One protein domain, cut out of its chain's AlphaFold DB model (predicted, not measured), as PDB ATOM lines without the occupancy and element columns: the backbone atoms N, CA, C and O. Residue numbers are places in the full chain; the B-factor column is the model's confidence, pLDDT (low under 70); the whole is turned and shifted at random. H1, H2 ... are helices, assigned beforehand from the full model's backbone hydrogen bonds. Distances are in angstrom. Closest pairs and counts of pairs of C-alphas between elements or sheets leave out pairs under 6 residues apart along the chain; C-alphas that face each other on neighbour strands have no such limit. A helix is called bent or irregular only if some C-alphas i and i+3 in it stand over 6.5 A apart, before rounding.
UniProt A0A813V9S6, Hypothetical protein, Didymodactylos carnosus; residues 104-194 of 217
ATOM      1  N   LEU A 104     270.333 238.773 322.154       75.94
ATOM      2  CA  LEU A 104     269.899 238.952 323.539       75.94
ATOM      3  C   LEU A 104     269.687 240.433 323.886       75.94
ATOM      4  O   LEU A 104     268.704 240.750 324.552       75.94
ATOM      5  N   ASP A 105     270.551 241.333 323.411       81.69
ATOM      6  CA  ASP A 105     270.410 242.776 323.642       81.69
ATOM      7  C   ASP A 105     269.206 243.361 322.886       81.69
ATOM      8  O   ASP A 105     268.455 244.148 323.459       81.69
ATOM      9  N   ILE A 106     268.954 242.936 321.637       78.81
ATOM     10  CA  ILE A 106     267.744 243.316 320.871       78.81
ATOM     11  C   ILE A 106     266.489 242.915 321.641       78.81
ATOM     12  O   ILE A 106     265.558 243.708 321.791       78.81
ATOM     13  N   TYR A 107     266.480 241.683 322.145       82.06
ATOM     14  CA  TYR A 107     265.396 241.172 322.964       82.06
ATOM     15  C   TYR A 107     265.213 242.000 324.243       82.06
ATOM     16  O   TYR A 107     264.099 242.435 324.532       82.06
ATOM     17  N   ALA A 108     266.294 242.257 324.985       83.94
ATOM     18  CA  ALA A 108     266.242 243.017 326.228       83.94
ATOM     19  C   ALA A 108     265.693 244.433 325.999       83.94
ATOM     20  O   ALA A 108     264.805 244.869 326.730       83.94
ATOM     21  N   ILE A 109     266.154 245.120 324.949       87.12
ATOM     22  CA  ILE A 109     265.657 246.446 324.566       87.12
ATOM     23  C   ILE A 109     264.172 246.377 324.189       87.12
ATOM     24  O   ILE A 109     263.384 247.185 324.679       87.12
ATOM     25  N   GLY A 110     263.764 245.391 323.384       85.06
ATOM     26  CA  GLY A 110     262.359 245.190 323.021       85.06
ATOM     27  C   GLY A 110     261.459 244.963 324.241       85.06
ATOM     28  O   GLY A 110     260.394 245.570 324.347       85.06
ATOM     29  N   SER A 111     261.912 244.158 325.203       87.12
ATOM     30  CA  SER A 111     261.190 243.912 326.455       87.12
ATOM     31  C   SER A 111     261.122 245.147 327.349       87.12
ATOM     32  O   SER A 111     260.072 245.413 327.926       87.12
ATOM     33  N   ILE A 112     262.194 245.940 327.436       89.88
ATOM     34  CA  ILE A 112     262.189 247.212 328.176       89.88
ATOM     35  C   ILE A 112     261.158 248.169 327.574       89.88
ATOM     36  O   ILE A 112     260.341 248.721 328.308       89.88
ATOM     37  N   VAL A 113     261.137 248.322 326.247       89.69
ATOM     38  CA  VAL A 113     260.165 249.183 325.556       89.69
ATOM     39  C   VAL A 113     258.730 248.709 325.809       89.69
ATOM     40  O   VAL A 113     257.874 249.523 326.160       89.69
ATOM     41  N   ALA A 114     258.465 247.406 325.703       85.56
ATOM     42  CA  ALA A 114     257.144 246.842 325.980       85.56
ATOM     43  C   ALA A 114     256.697 247.079 327.437       85.56
ATOM     44  O   ALA A 114     255.553 247.470 327.679       85.56
ATOM     45  N   LEU A 115     257.604 246.912 328.405       86.56
ATOM     46  CA  LEU A 115     257.333 247.191 329.819       86.56
ATOM     47  C   LEU A 115     257.074 248.679 330.074       86.56
ATOM     48  O   LEU A 115     256.190 249.017 330.857       86.56
ATOM     49  N   CYS A 116     257.793 249.581 329.402       90.56
ATOM     50  CA  CYS A 116     257.523 251.016 329.481       90.56
ATOM     51  C   CYS A 116     256.105 251.350 328.999       90.56
ATOM     52  O   CYS A 116     255.394 252.085 329.682       90.56
ATOM     53  N   VAL A 117     255.663 250.776 327.876       87.56
ATOM     54  CA  VAL A 117     254.294 250.967 327.364       87.56
ATOM     55  C   VAL A 117     253.250 250.429 328.348       87.56
ATOM     56  O   VAL A 117     252.266 251.113 328.626       87.56
ATOM     57  N   LEU A 118     253.483 249.251 328.938       86.62
ATOM     58  CA  LEU A 118     252.591 248.668 329.945       86.62
ATOM     59  C   LEU A 118     252.500 249.538 331.212       86.62
ATOM     60  O   LEU A 118     251.413 249.748 331.747       86.62
ATOM     61  N   ASN A 119     253.623 250.096 331.664       86.94
ATOM     62  CA  ASN A 119     253.651 251.011 332.805       86.94
ATOM     63  C   ASN A 119     252.888 252.313 332.520       86.94
ATOM     64  O   ASN A 119     252.174 252.805 333.394       86.94
ATOM     65  N   ILE A 120     252.986 252.850 331.300       90.44
ATOM     66  CA  ILE A 120     252.202 254.020 330.874       90.44
ATOM     67  C   ILE A 120     250.705 253.686 330.881       90.44
ATOM     68  O   ILE A 120     249.922 254.456 331.433       90.44
ATOM     69  N   TYR A 121     250.309 252.529 330.338       86.75
ATOM     70  CA  TYR A 121     248.920 252.059 330.366       86.75
ATOM     71  C   TYR A 121     248.370 251.993 331.799       86.75
ATOM     72  O   TYR A 121     247.339 252.600 332.093       86.75
ATOM     73  N   HIS A 122     249.090 251.336 332.715       85.06
ATOM     74  CA  HIS A 122     248.680 251.245 334.118       85.06
ATOM     75  C   HIS A 122     248.603 252.612 334.806       85.06
ATOM     76  O   HIS A 122     247.693 252.842 335.602       85.06
ATOM     77  N   GLY A 123     249.511 253.536 334.479       86.12
ATOM     78  CA  GLY A 123     249.469 254.910 334.980       86.12
ATOM     79  C   GLY A 123     248.225 255.675 334.518       86.12
ATOM     80  O   GLY A 123     247.570 256.324 335.331       86.12
ATOM     81  N   VAL A 124     247.860 255.556 333.237       86.25
ATOM     82  CA  VAL A 124     246.656 256.192 332.671       86.25
ATOM     83  C   VAL A 124     245.389 255.618 333.297       86.25
ATOM     84  O   VAL A 124     244.538 256.378 333.748       86.25
ATOM     85  N   ILE A 125     245.277 254.292 333.386       81.50
ATOM     86  CA  ILE A 125     244.128 253.628 334.012       81.50
ATOM     87  C   ILE A 125     244.012 254.004 335.493       81.50
ATOM     88  O   ILE A 125     242.930 254.361 335.953       81.50
ATOM     89  N   GLY A 126     245.124 254.014 336.232       82.12
ATOM     90  CA  GLY A 126     245.145 254.460 337.624       82.12
ATOM     91  C   GLY A 126     244.685 255.912 337.782       82.12
ATOM     92  O   GLY A 126     243.923 256.221 338.698       82.12
ATOM     93  N   TYR A 127     245.092 256.806 336.881       83.50
ATOM     94  CA  TYR A 127     244.633 258.196 336.874       83.50
ATOM     95  C   TYR A 127     243.130 258.316 336.573       83.50
ATOM     96  O   TYR A 127     242.421 259.019 337.294       83.50
ATOM     97  N   LEU A 128     242.627 257.587 335.572       78.69
ATOM     98  CA  LEU A 128     241.205 257.564 335.214       78.69
ATOM     99  C   LEU A 128     240.332 257.030 336.358       78.69
ATOM    100  O   LEU A 128     239.318 257.643 336.684       78.69
ATOM    101  N   TYR A 129     240.763 255.957 337.032       74.69
ATOM    102  CA  TYR A 129     240.075 255.459 338.225       74.69
ATOM    103  C   TYR A 129     240.028 256.497 339.344       74.69
ATOM    104  O   TYR A 129     238.996 256.637 339.990       74.69
ATOM    105  N   ASN A 130     241.108 257.249 339.570       74.31
ATOM    106  CA  ASN A 130     241.118 258.296 340.592       74.31
ATOM    107  C   ASN A 130     240.176 259.464 340.252       74.31
ATOM    108  O   ASN A 130     239.535 259.988 341.159       74.31
ATOM    109  N   ILE A 131     240.051 259.850 338.974       71.25
ATOM    110  CA  ILE A 131     239.083 260.876 338.543       71.25
ATOM    111  C   ILE A 131     237.649 260.420 338.826       71.25
ATOM    112  O   ILE A 131     236.851 261.197 339.346       71.25
ATOM    113  N   GLU A 132     237.316 259.167 338.520       64.81
ATOM    114  CA  GLU A 132     235.964 258.650 338.749       64.81
ATOM    115  C   GLU A 132     235.654 258.345 340.222       64.81
ATOM    116  O   GLU A 132     234.487 258.358 340.617       64.81
ATOM    117  N   LEU A 133     236.675 258.086 341.052       59.94
ATOM    118  CA  LEU A 133     236.522 257.787 342.480       59.94
ATOM    119  C   LEU A 133     236.502 259.045 343.372       59.94
ATOM    120  O   LEU A 133     236.142 258.941 344.544       59.94
ATOM    121  N   TYR A 134     236.839 260.227 342.837       49.53
ATOM    122  CA  TYR A 134     236.796 261.510 343.552       49.53
ATOM    123  C   TYR A 134     235.700 262.459 343.015       49.53
ATOM    124  O   TYR A 134     236.006 263.562 342.557       49.53
ATOM    125  N   PRO A 135     234.397 262.117 343.097       52.00
ATOM    126  CA  PRO A 135     233.364 263.136 343.026       52.00
ATOM    127  C   PRO A 135     233.391 263.911 344.350       52.00
ATOM    128  O   PRO A 135     232.717 263.568 345.322       52.00
ATOM    129  N   ALA A 136     234.188 264.974 344.422       52.00
ATOM    130  CA  ALA A 136     233.960 265.994 345.431       52.00
ATOM    131  C   ALA A 136     232.599 266.645 345.129       52.00
ATOM    132  O   ALA A 136     232.519 267.462 344.223       52.00
ATOM    133  N   VAL A 137     231.534 266.191 345.803       47.81
ATOM    134  CA  VAL A 137     230.524 266.966 346.563       47.81
ATOM    135  C   VAL A 137     229.411 265.987 347.000       47.81
ATOM    136  O   VAL A 137     228.719 265.428 346.149       47.81
ATOM    137  N   PRO A 138     229.159 265.792 348.312       49.97
ATOM    138  CA  PRO A 138     227.969 265.100 348.787       49.97
ATOM    139  C   PRO A 138     226.771 266.054 348.697       49.97
ATOM    140  O   PRO A 138     226.400 266.701 349.672       49.97
ATOM    141  N   SER A 139     226.156 266.162 347.520       45.09
ATOM    142  CA  SER A 139     224.810 266.727 347.395       45.09
ATOM    143  C   SER A 139     223.845 265.608 347.045       45.09
ATOM    144  O   SER A 139     223.817 265.079 345.937       45.09
ATOM    145  N   MET A 140     223.096 265.239 348.074       51.22
ATOM    146  CA  MET A 140     221.985 264.306 348.119       51.22
ATOM    147  C   MET A 140     221.026 264.455 346.928       51.22
ATOM    148  O   MET A 140     220.090 265.233 347.016       51.22
ATOM    149  N   THR A 141     221.220 263.671 345.862       44.81
ATOM    150  CA  THR A 141     220.153 263.130 344.997       44.81
ATOM    151  C   THR A 141     220.676 261.937 344.184       44.81
ATOM    152  O   THR A 141     221.346 262.103 343.175       44.81
ATOM    153  N   ASN A 142     220.335 260.741 344.663       46.62
ATOM    154  CA  ASN A 142     219.885 259.560 343.917       46.62
ATOM    155  C   ASN A 142     220.680 259.058 342.693       46.62
ATOM    156  O   ASN A 142     220.629 259.610 341.601       46.62
ATOM    157  N   VAL A 143     221.240 257.858 342.901       52.84
ATOM    158  CA  VAL A 143     221.711 256.870 341.916       52.84
ATOM    159  C   VAL A 143     222.853 257.365 341.029       52.84
ATOM    160  O   VAL A 143     222.727 257.478 339.813       52.84
ATOM    161  N   VAL A 144     224.030 257.557 341.637       54.41
ATOM    162  CA  VAL A 144     225.278 257.379 340.884       54.41
ATOM    163  C   VAL A 144     225.267 255.933 340.402       54.41
ATOM    164  O   VAL A 144     225.409 254.999 341.189       54.41
ATOM    165  N   SER A 145     224.961 255.759 339.119       50.62
ATOM    166  CA  SER A 145     224.957 254.476 338.433       50.62
ATOM    167  C   SER A 145     226.258 253.741 338.766       50.62
ATOM    168  O   SER A 145     227.344 254.209 338.438       50.62
ATOM    169  N   THR A 146     226.160 252.601 339.446       55.44
ATOM    170  CA  THR A 146     227.286 251.692 339.723       55.44
ATOM    171  C   THR A 146     227.661 250.859 338.490       55.44
ATOM    172  O   THR A 146     228.712 250.220 338.456       55.44
ATOM    173  N   ALA A 147     226.826 250.887 337.445       54.69
ATOM    174  CA  ALA A 147     227.050 250.216 336.168       54.69
ATOM    175  C   ALA A 147     228.304 250.695 335.389       54.69
ATOM    176  O   ALA A 147     229.055 249.825 334.946       54.69
ATOM    177  N   PRO A 148     228.597 252.007 335.218       64.81
ATOM    178  CA  PRO A 148     229.783 252.475 334.487       64.81
ATOM    179  C   PRO A 148     231.115 252.038 335.118       64.81
ATOM    180  O   PRO A 148     232.024 251.644 334.392       64.81
ATOM    181  N   GLN A 149     231.212 251.998 336.452       68.69
ATOM    182  CA  GLN A 149     232.438 251.575 337.146       68.69
ATOM    183  C   GLN A 149     232.740 250.082 336.940       68.69
ATOM    184  O   GLN A 149     233.887 249.703 336.698       68.69
ATOM    185  N   TYR A 150     231.717 249.218 336.983       70.94
ATOM    186  CA  TYR A 150     231.892 247.784 336.727       70.94
ATOM    187  C   TYR A 150     232.336 247.514 335.286       70.94
ATOM    188  O   TYR A 150     233.192 246.662 335.054       70.94
ATOM    189  N   VAL A 151     231.797 248.269 334.323       74.94
ATOM    190  CA  VAL A 151     232.179 248.168 332.910       74.94
ATOM    191  C   VAL A 151     233.651 248.535 332.710       74.94
ATOM    192  O   VAL A 151     234.355 247.805 332.019       74.94
ATOM    193  N   LEU A 152     234.154 249.583 333.367       72.69
ATOM    194  CA  LEU A 152     235.571 249.964 333.285       72.69
ATOM    195  C   LEU A 152     236.507 248.918 333.896       72.69
ATOM    196  O   LEU A 152     237.516 248.581 333.287       72.69
ATOM    197  N   ILE A 153     236.157 248.348 335.054       76.75
ATOM    198  CA  ILE A 153     236.908 247.236 335.676       76.75
ATOM    199  C   ILE A 153     236.916 245.993 334.783       76.75
ATOM    200  O   ILE A 153     237.925 245.290 334.690       76.75
ATOM    201  N   LEU A 154     235.798 245.710 334.115       81.12
ATOM    202  CA  LEU A 154     235.703 244.592 333.188       81.12
ATOM    203  C   LEU A 154     236.599 244.820 331.962       81.12
ATOM    204  O   LEU A 154     237.365 243.929 331.596       81.12
ATOM    205  N   ILE A 155     236.539 246.016 331.367       81.44
ATOM    206  CA  ILE A 155     237.367 246.416 330.222       81.44
ATOM    207  C   ILE A 155     238.853 246.350 330.583       81.44
ATOM    208  O   ILE A 155     239.618 245.756 329.826       81.44
ATOM    209  N   ASP A 156     239.255 246.876 331.742       83.56
ATOM    210  CA  ASP A 156     240.649 246.839 332.193       83.56
ATOM    211  C   ASP A 156     241.150 245.401 332.400       83.56
ATOM    212  O   ASP A 156     242.216 245.040 331.907       83.56
ATOM    213  N   ARG A 157     240.352 244.518 333.021       83.50
ATOM    214  CA  ARG A 157     240.714 243.093 333.168       83.50
ATOM    215  C   ARG A 157     240.903 242.391 331.828       83.50
ATOM    216  O   ARG A 157     241.829 241.588 331.693       83.50
ATOM    217  N   TYR A 158     240.037 242.661 330.852       88.44
ATOM    218  CA  TYR A 158     240.175 242.090 329.511       88.44
ATOM    219  C   TYR A 158     241.399 242.650 328.784       88.44
ATOM    220  O   TYR A 158     242.180 241.872 328.233       88.44
ATOM    221  N   ALA A 159     241.604 243.967 328.820       85.12
ATOM    222  CA  ALA A 159     242.757 244.624 328.213       85.12
ATOM    223  C   ALA A 159     244.073 244.126 328.828       85.12
ATOM    224  O   ALA A 159     244.979 243.722 328.101       85.12
ATOM    225  N   PHE A 160     244.144 244.025 330.156       85.81
ATOM    226  CA  PHE A 160     245.290 243.466 330.867       85.81
ATOM    227  C   PHE A 160     245.569 242.014 330.466       85.81
ATOM    228  O   PHE A 160     246.715 241.657 330.187       85.81
ATOM    229  N   GLY A 161     244.533 241.173 330.381       86.94
ATOM    230  CA  GLY A 161     244.669 239.784 329.939       86.94
ATOM    231  C   GLY A 161     245.208 239.662 328.510       86.94
ATOM    232  O   GLY A 161     246.098 238.854 328.249       86.94
ATOM    233  N   ILE A 162     244.725 240.499 327.590       88.44
ATOM    234  CA  ILE A 162     245.194 240.526 326.198       88.44
ATOM    235  C   ILE A 162     246.643 241.020 326.122       88.44
ATOM    236  O   ILE A 162     247.472 240.388 325.467       88.44
ATOM    237  N   CYS A 163     246.980 242.112 326.814       84.88
ATOM    238  CA  CYS A 163     248.330 242.671 326.819       84.88
ATOM    239  C   CYS A 163     249.349 241.681 327.394       84.88
ATOM    240  O   CYS A 163     250.356 241.392 326.748       84.88
ATOM    241  N   THR A 164     249.064 241.097 328.558       84.50
ATOM    242  CA  THR A 164     249.940 240.094 329.187       84.50
ATOM    243  C   THR A 164     250.061 238.827 328.346       84.50
ATOM    244  O   THR A 164     251.170 238.328 328.155       84.50
ATOM    245  N   GLY A 165     248.957 238.348 327.764       88.38
ATOM    246  CA  GLY A 165     248.966 237.217 326.839       88.38
ATOM    247  C   GLY A 165     249.814 237.482 325.592       88.38
ATOM    248  O   GLY A 165     250.635 236.647 325.215       88.38
ATOM    249  N   SER A 166     249.679 238.664 324.983       87.19
ATOM    250  CA  SER A 166     250.466 239.059 323.806       87.19
ATOM    251  C   SER A 166     251.960 239.188 324.116       87.19
ATOM    252  O   SER A 166     252.789 238.722 323.334       87.19
ATOM    253  N   PHE A 167     252.311 239.732 325.285       86.12
ATOM    254  CA  PHE A 167     253.694 239.844 325.741       86.12
ATOM    255  C   PHE A 167     254.310 238.468 326.015       86.12
ATOM    256  O   PHE A 167     255.431 238.196 325.593       86.12
ATOM    257  N   PHE A 168     253.560 237.561 326.646       88.00
ATOM    258  CA  PHE A 168     253.999 236.181 326.845       88.00
ATOM    259  C   PHE A 168     254.200 235.448 325.511       88.00
ATOM    260  O   PHE A 168     255.185 234.736 325.326       88.00
ATOM    261  N   PHE A 169     253.302 235.645 324.547       90.06
ATOM    262  CA  PHE A 169     253.443 235.048 323.222       90.06
ATOM    263  C   PHE A 169     254.666 235.593 322.468       90.06
ATOM    264  O   PHE A 169     255.452 234.817 321.921       90.06
ATOM    265  N   TYR A 170     254.882 236.911 322.512       87.06
ATOM    266  CA  TYR A 170     256.093 237.568 322.012       87.06
ATOM    267  C   TYR A 170     257.360 236.985 322.660       87.06
ATOM    268  O   TYR A 170     258.317 236.643 321.960       87.06
ATOM    269  N   GLN A 171     257.332 236.766 323.977       85.94
ATOM    270  CA  GLN A 171     258.425 236.152 324.725       85.94
ATOM    271  C   GLN A 171     258.748 234.736 324.235       85.94
ATOM    272  O   GLN A 171     259.917 234.390 324.046       85.94
ATOM    273  N   CYS A 172     257.719 233.920 324.004       88.00
ATOM    274  CA  CYS A 172     257.864 232.567 323.477       88.00
ATOM    275  C   CYS A 172     258.458 232.566 322.063       88.00
ATOM    276  O   CYS A 172     259.374 231.788 321.794       88.00
ATOM    277  N   ILE A 173     257.989 233.455 321.176       87.31
ATOM    278  CA  ILE A 173     258.527 233.584 319.813       87.31
ATOM    279  C   ILE A 173     260.018 233.907 319.858       87.31
ATOM    280  O   ILE A 173     260.808 233.245 319.186       87.31
ATOM    281  N   ILE A 174     260.423 234.892 320.659       82.44
ATOM    282  CA  ILE A 174     261.829 235.301 320.711       82.44
ATOM    283  C   ILE A 174     262.709 234.234 321.352       82.44
ATOM    284  O   ILE A 174     263.832 234.014 320.895       82.44
ATOM    285  N   LEU A 175     262.208 233.529 322.367       82.62
ATOM    286  CA  LEU A 175     262.920 232.397 322.953       82.62
ATOM    287  C   LEU A 175     263.197 231.323 321.892       82.62
ATOM    288  O   LEU A 175     264.329 230.856 321.774       82.62
ATOM    289  N   VAL A 176     262.203 230.992 321.062       85.62
ATOM    290  CA  VAL A 176     262.381 230.065 319.935       85.62
ATOM    291  C   VAL A 176     263.346 230.635 318.895       85.62
ATOM    292  O   VAL A 176     264.249 229.925 318.454       85.62
ATOM    293  N   TYR A 177     263.214 231.908 318.526       82.88
ATOM    294  CA  TYR A 177     264.084 232.558 317.543       82.88
ATOM    295  C   TYR A 177     265.552 232.595 317.989       82.88
ATOM    296  O   TYR A 177     266.448 232.389 317.180       82.88
ATOM    297  N   THR A 178     265.814 232.796 319.280       77.81
ATOM    298  CA  THR A 178     267.178 232.899 319.824       77.81
ATOM    299  C   THR A 178     267.805 231.521 320.057       77.81
ATOM    300  O   THR A 178     268.993 231.306 319.796       77.81
ATOM    301  N   LEU A 179     267.014 230.554 320.540       76.88
ATOM    302  CA  LEU A 179     267.518 229.222 320.879       76.88
ATOM    303  C   LEU A 179     267.557 228.268 319.684       76.88
ATOM    304  O   LEU A 179     268.464 227.440 319.624       76.88
ATOM    305  N   SER A 180     266.624 228.364 318.731       80.56
ATOM    306  CA  SER A 180     266.551 227.407 317.617       80.56
ATOM    307  C   SER A 180     267.785 227.407 316.704       80.56
ATOM    308  O   SER A 180     268.289 226.312 316.439       80.56
ATOM    309  N   PRO A 181     268.372 228.550 316.287       79.06
ATOM    310  CA  PRO A 181     269.553 228.542 315.423       79.06
ATOM    311  C   PRO A 181     270.782 228.031 316.179       79.06
ATOM    312  O   PRO A 181     271.597 227.279 315.646       79.06
ATOM    313  N   SER A 182     270.890 228.394 317.456       73.88
ATOM    314  CA  SER A 182     271.949 227.946 318.362       73.88
ATOM    315  C   SER A 182     271.894 226.434 318.599       73.88
ATOM    316  O   SER A 182     272.914 225.746 318.518       73.88
ATOM    317  N   TYR A 183     270.694 225.895 318.826       78.56
ATOM    318  CA  TYR A 183     270.462 224.462 318.972       78.56
ATOM    319  C   TYR A 183     270.772 223.705 317.677       78.56
ATOM    320  O   TYR A 183     271.466 222.688 317.697       78.56
ATOM    321  N   TRP A 184     270.309 224.223 316.538       80.06
ATOM    322  CA  TRP A 184     270.526 223.586 315.244       80.06
ATOM    323  C   TRP A 184     272.006 223.547 314.853       80.06
ATOM    324  O   TRP A 184     272.494 222.495 314.442       80.06
ATOM    325  N   ARG A 185     272.761 224.635 315.067       79.38
ATOM    326  CA  ARG A 185     274.213 224.651 314.809       79.38
ATOM    327  C   ARG A 185     274.959 223.623 315.662       79.38
ATOM    328  O   ARG A 185     275.806 222.908 315.139       79.38
ATOM    329  N   ARG A 186     274.598 223.455 316.939       78.00
ATOM    330  CA  ARG A 186     275.181 222.398 317.794       78.00
ATOM    331  C   ARG A 186     274.903 220.999 317.253       78.00
ATOM    332  O   ARG A 186     275.820 220.187 317.168       78.00
ATOM    333  N   GLN A 187     273.666 220.745 316.827       84.12
ATOM    334  CA  GLN A 187     273.278 219.472 316.219       84.12
ATOM    335  C   GLN A 187     274.069 219.172 314.940       84.12
ATOM    336  O   GLN A 187     274.445 218.025 314.706       84.12
ATOM    337  N   GLN A 188     274.353 220.179 314.112       85.75
ATOM    338  CA  GLN A 188     275.191 219.986 312.928       85.75
ATOM    339  C   GLN A 188     276.620 219.586 313.286       85.75
ATOM    340  O   GLN A 188     277.153 218.650 312.693       85.75
ATOM    341  N   MET A 189     277.217 220.246 314.276       82.25
ATOM    342  CA  MET A 189     278.582 219.935 314.699       82.25
ATOM    343  C   MET A 189     278.685 218.541 315.328       82.25
ATOM    344  O   MET A 189     279.628 217.807 315.050       82.25
ATOM    345  N   GLU A 190     277.679 218.119 316.102       85.50
ATOM    346  CA  GLU A 190     277.608 216.748 316.624       85.50
ATOM    347  C   GLU A 190     277.479 215.698 315.514       85.50
ATOM    348  O   GLU A 190     278.050 214.610 315.618       85.50
ATOM    349  N   LYS A 191     276.726 215.998 314.448       88.12
ATOM    350  CA  LYS A 191     276.633 215.118 313.276       88.12
ATOM    351  C   LYS A 191     277.982 215.001 312.570       88.12
ATOM    352  O   LYS A 191     278.418 213.877 312.344       88.12
ATOM    353  N   ARG A 192     278.677 216.121 312.336       85.44
ATOM    354  CA  ARG A 192     280.026 216.134 311.735       85.44
ATOM    355  C   ARG A 192     281.041 215.351 312.571       85.44
ATOM    356  O   ARG A 192     281.795 214.548 312.030       85.44
ATOM    357  N   ASP A 193     281.015 215.496 313.898       85.38
ATOM    358  CA  ASP A 193     281.872 214.712 314.798       85.38
ATOM    359  C   ASP A 193     281.590 213.200 314.700       85.38
ATOM    360  O   ASP A 193     282.517 212.384 314.707       85.38
ATOM    361  N   LYS A 194     280.314 212.802 314.592       87.25
ATOM    362  CA  LYS A 194     279.926 211.391 314.405       87.25
ATOM    363  C   LYS A 194     280.366 210.857 313.043       87.25
ATOM    364  O   LYS A 194     280.908 209.755 312.985       87.25
TER     365      LYS A 194
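Overview. This is residues 104 to 194 of the 217 residues of the protein "Hypothetical protein" of Didymodactylos carnosus (UniProt A0A813V9S6). The model is a long, thin helical hairpin: H1 runs side by side with the first arm of a longer bent helix, H2a, and a loop of residues 134 to 146 joins them at one end. At the other end H2 runs on past H1, and its residues 179 to 194 stick out, as do residues 134 to 147 at the loop end. The printed part has 91 residues, with two named helices in the order H1, H2, no named strand, and the class all helix. The whole is extended, a rod spanning 85 by 22 by 8 A, with a radius of gyration of the C-alphas of 23.3 A.

Arrangement. H1, residues 104 to 133, touches H2a, residues 147 to 178, with the closest C-alphas, those of Tyr 107 and Ile 174, 7.2 A apart. They form a helical hairpin, running opposite ways at a shallow tilt of 3 degrees, with their centres 11.8 A apart. H2 was assigned as one helix by its hydrogen bonds, residues 147 to 194, but it is bent: C-alphas 178 and 181 are 6.6 A apart. Its second arm, H2b, residues 181 to 194, stands at a shallow tilt of 27 degrees to H2a. H1 and H2b are apart. In H1, H2a and H2b every O i to N i+4 pair is within hydrogen-bond range.

Along the chain. H1 begins at C-alpha 104, at (269.899, 238.952, 323.539), and is 42.7 A long from first to last C-alpha. H2a begins at C-alpha 147, at (227.050, 250.216, 336.168), and is 46.7 A long. H2b is 20.1 A long and ends at C-alpha 194, at (279.926, 211.391, 314.405).

Size, cuts and confidence. The two C-alphas farthest apart, those of Met 140 and Lys 194, are 85.4 A apart. Without the stretches that stand free, the body spans 45 by 17 by 6 A. The printed part has no cut, and the link from H1 to H2 is long, with 13 residues. Mean pLDDT of the printed part is 77.5, and residues 132 to 149 are under 70.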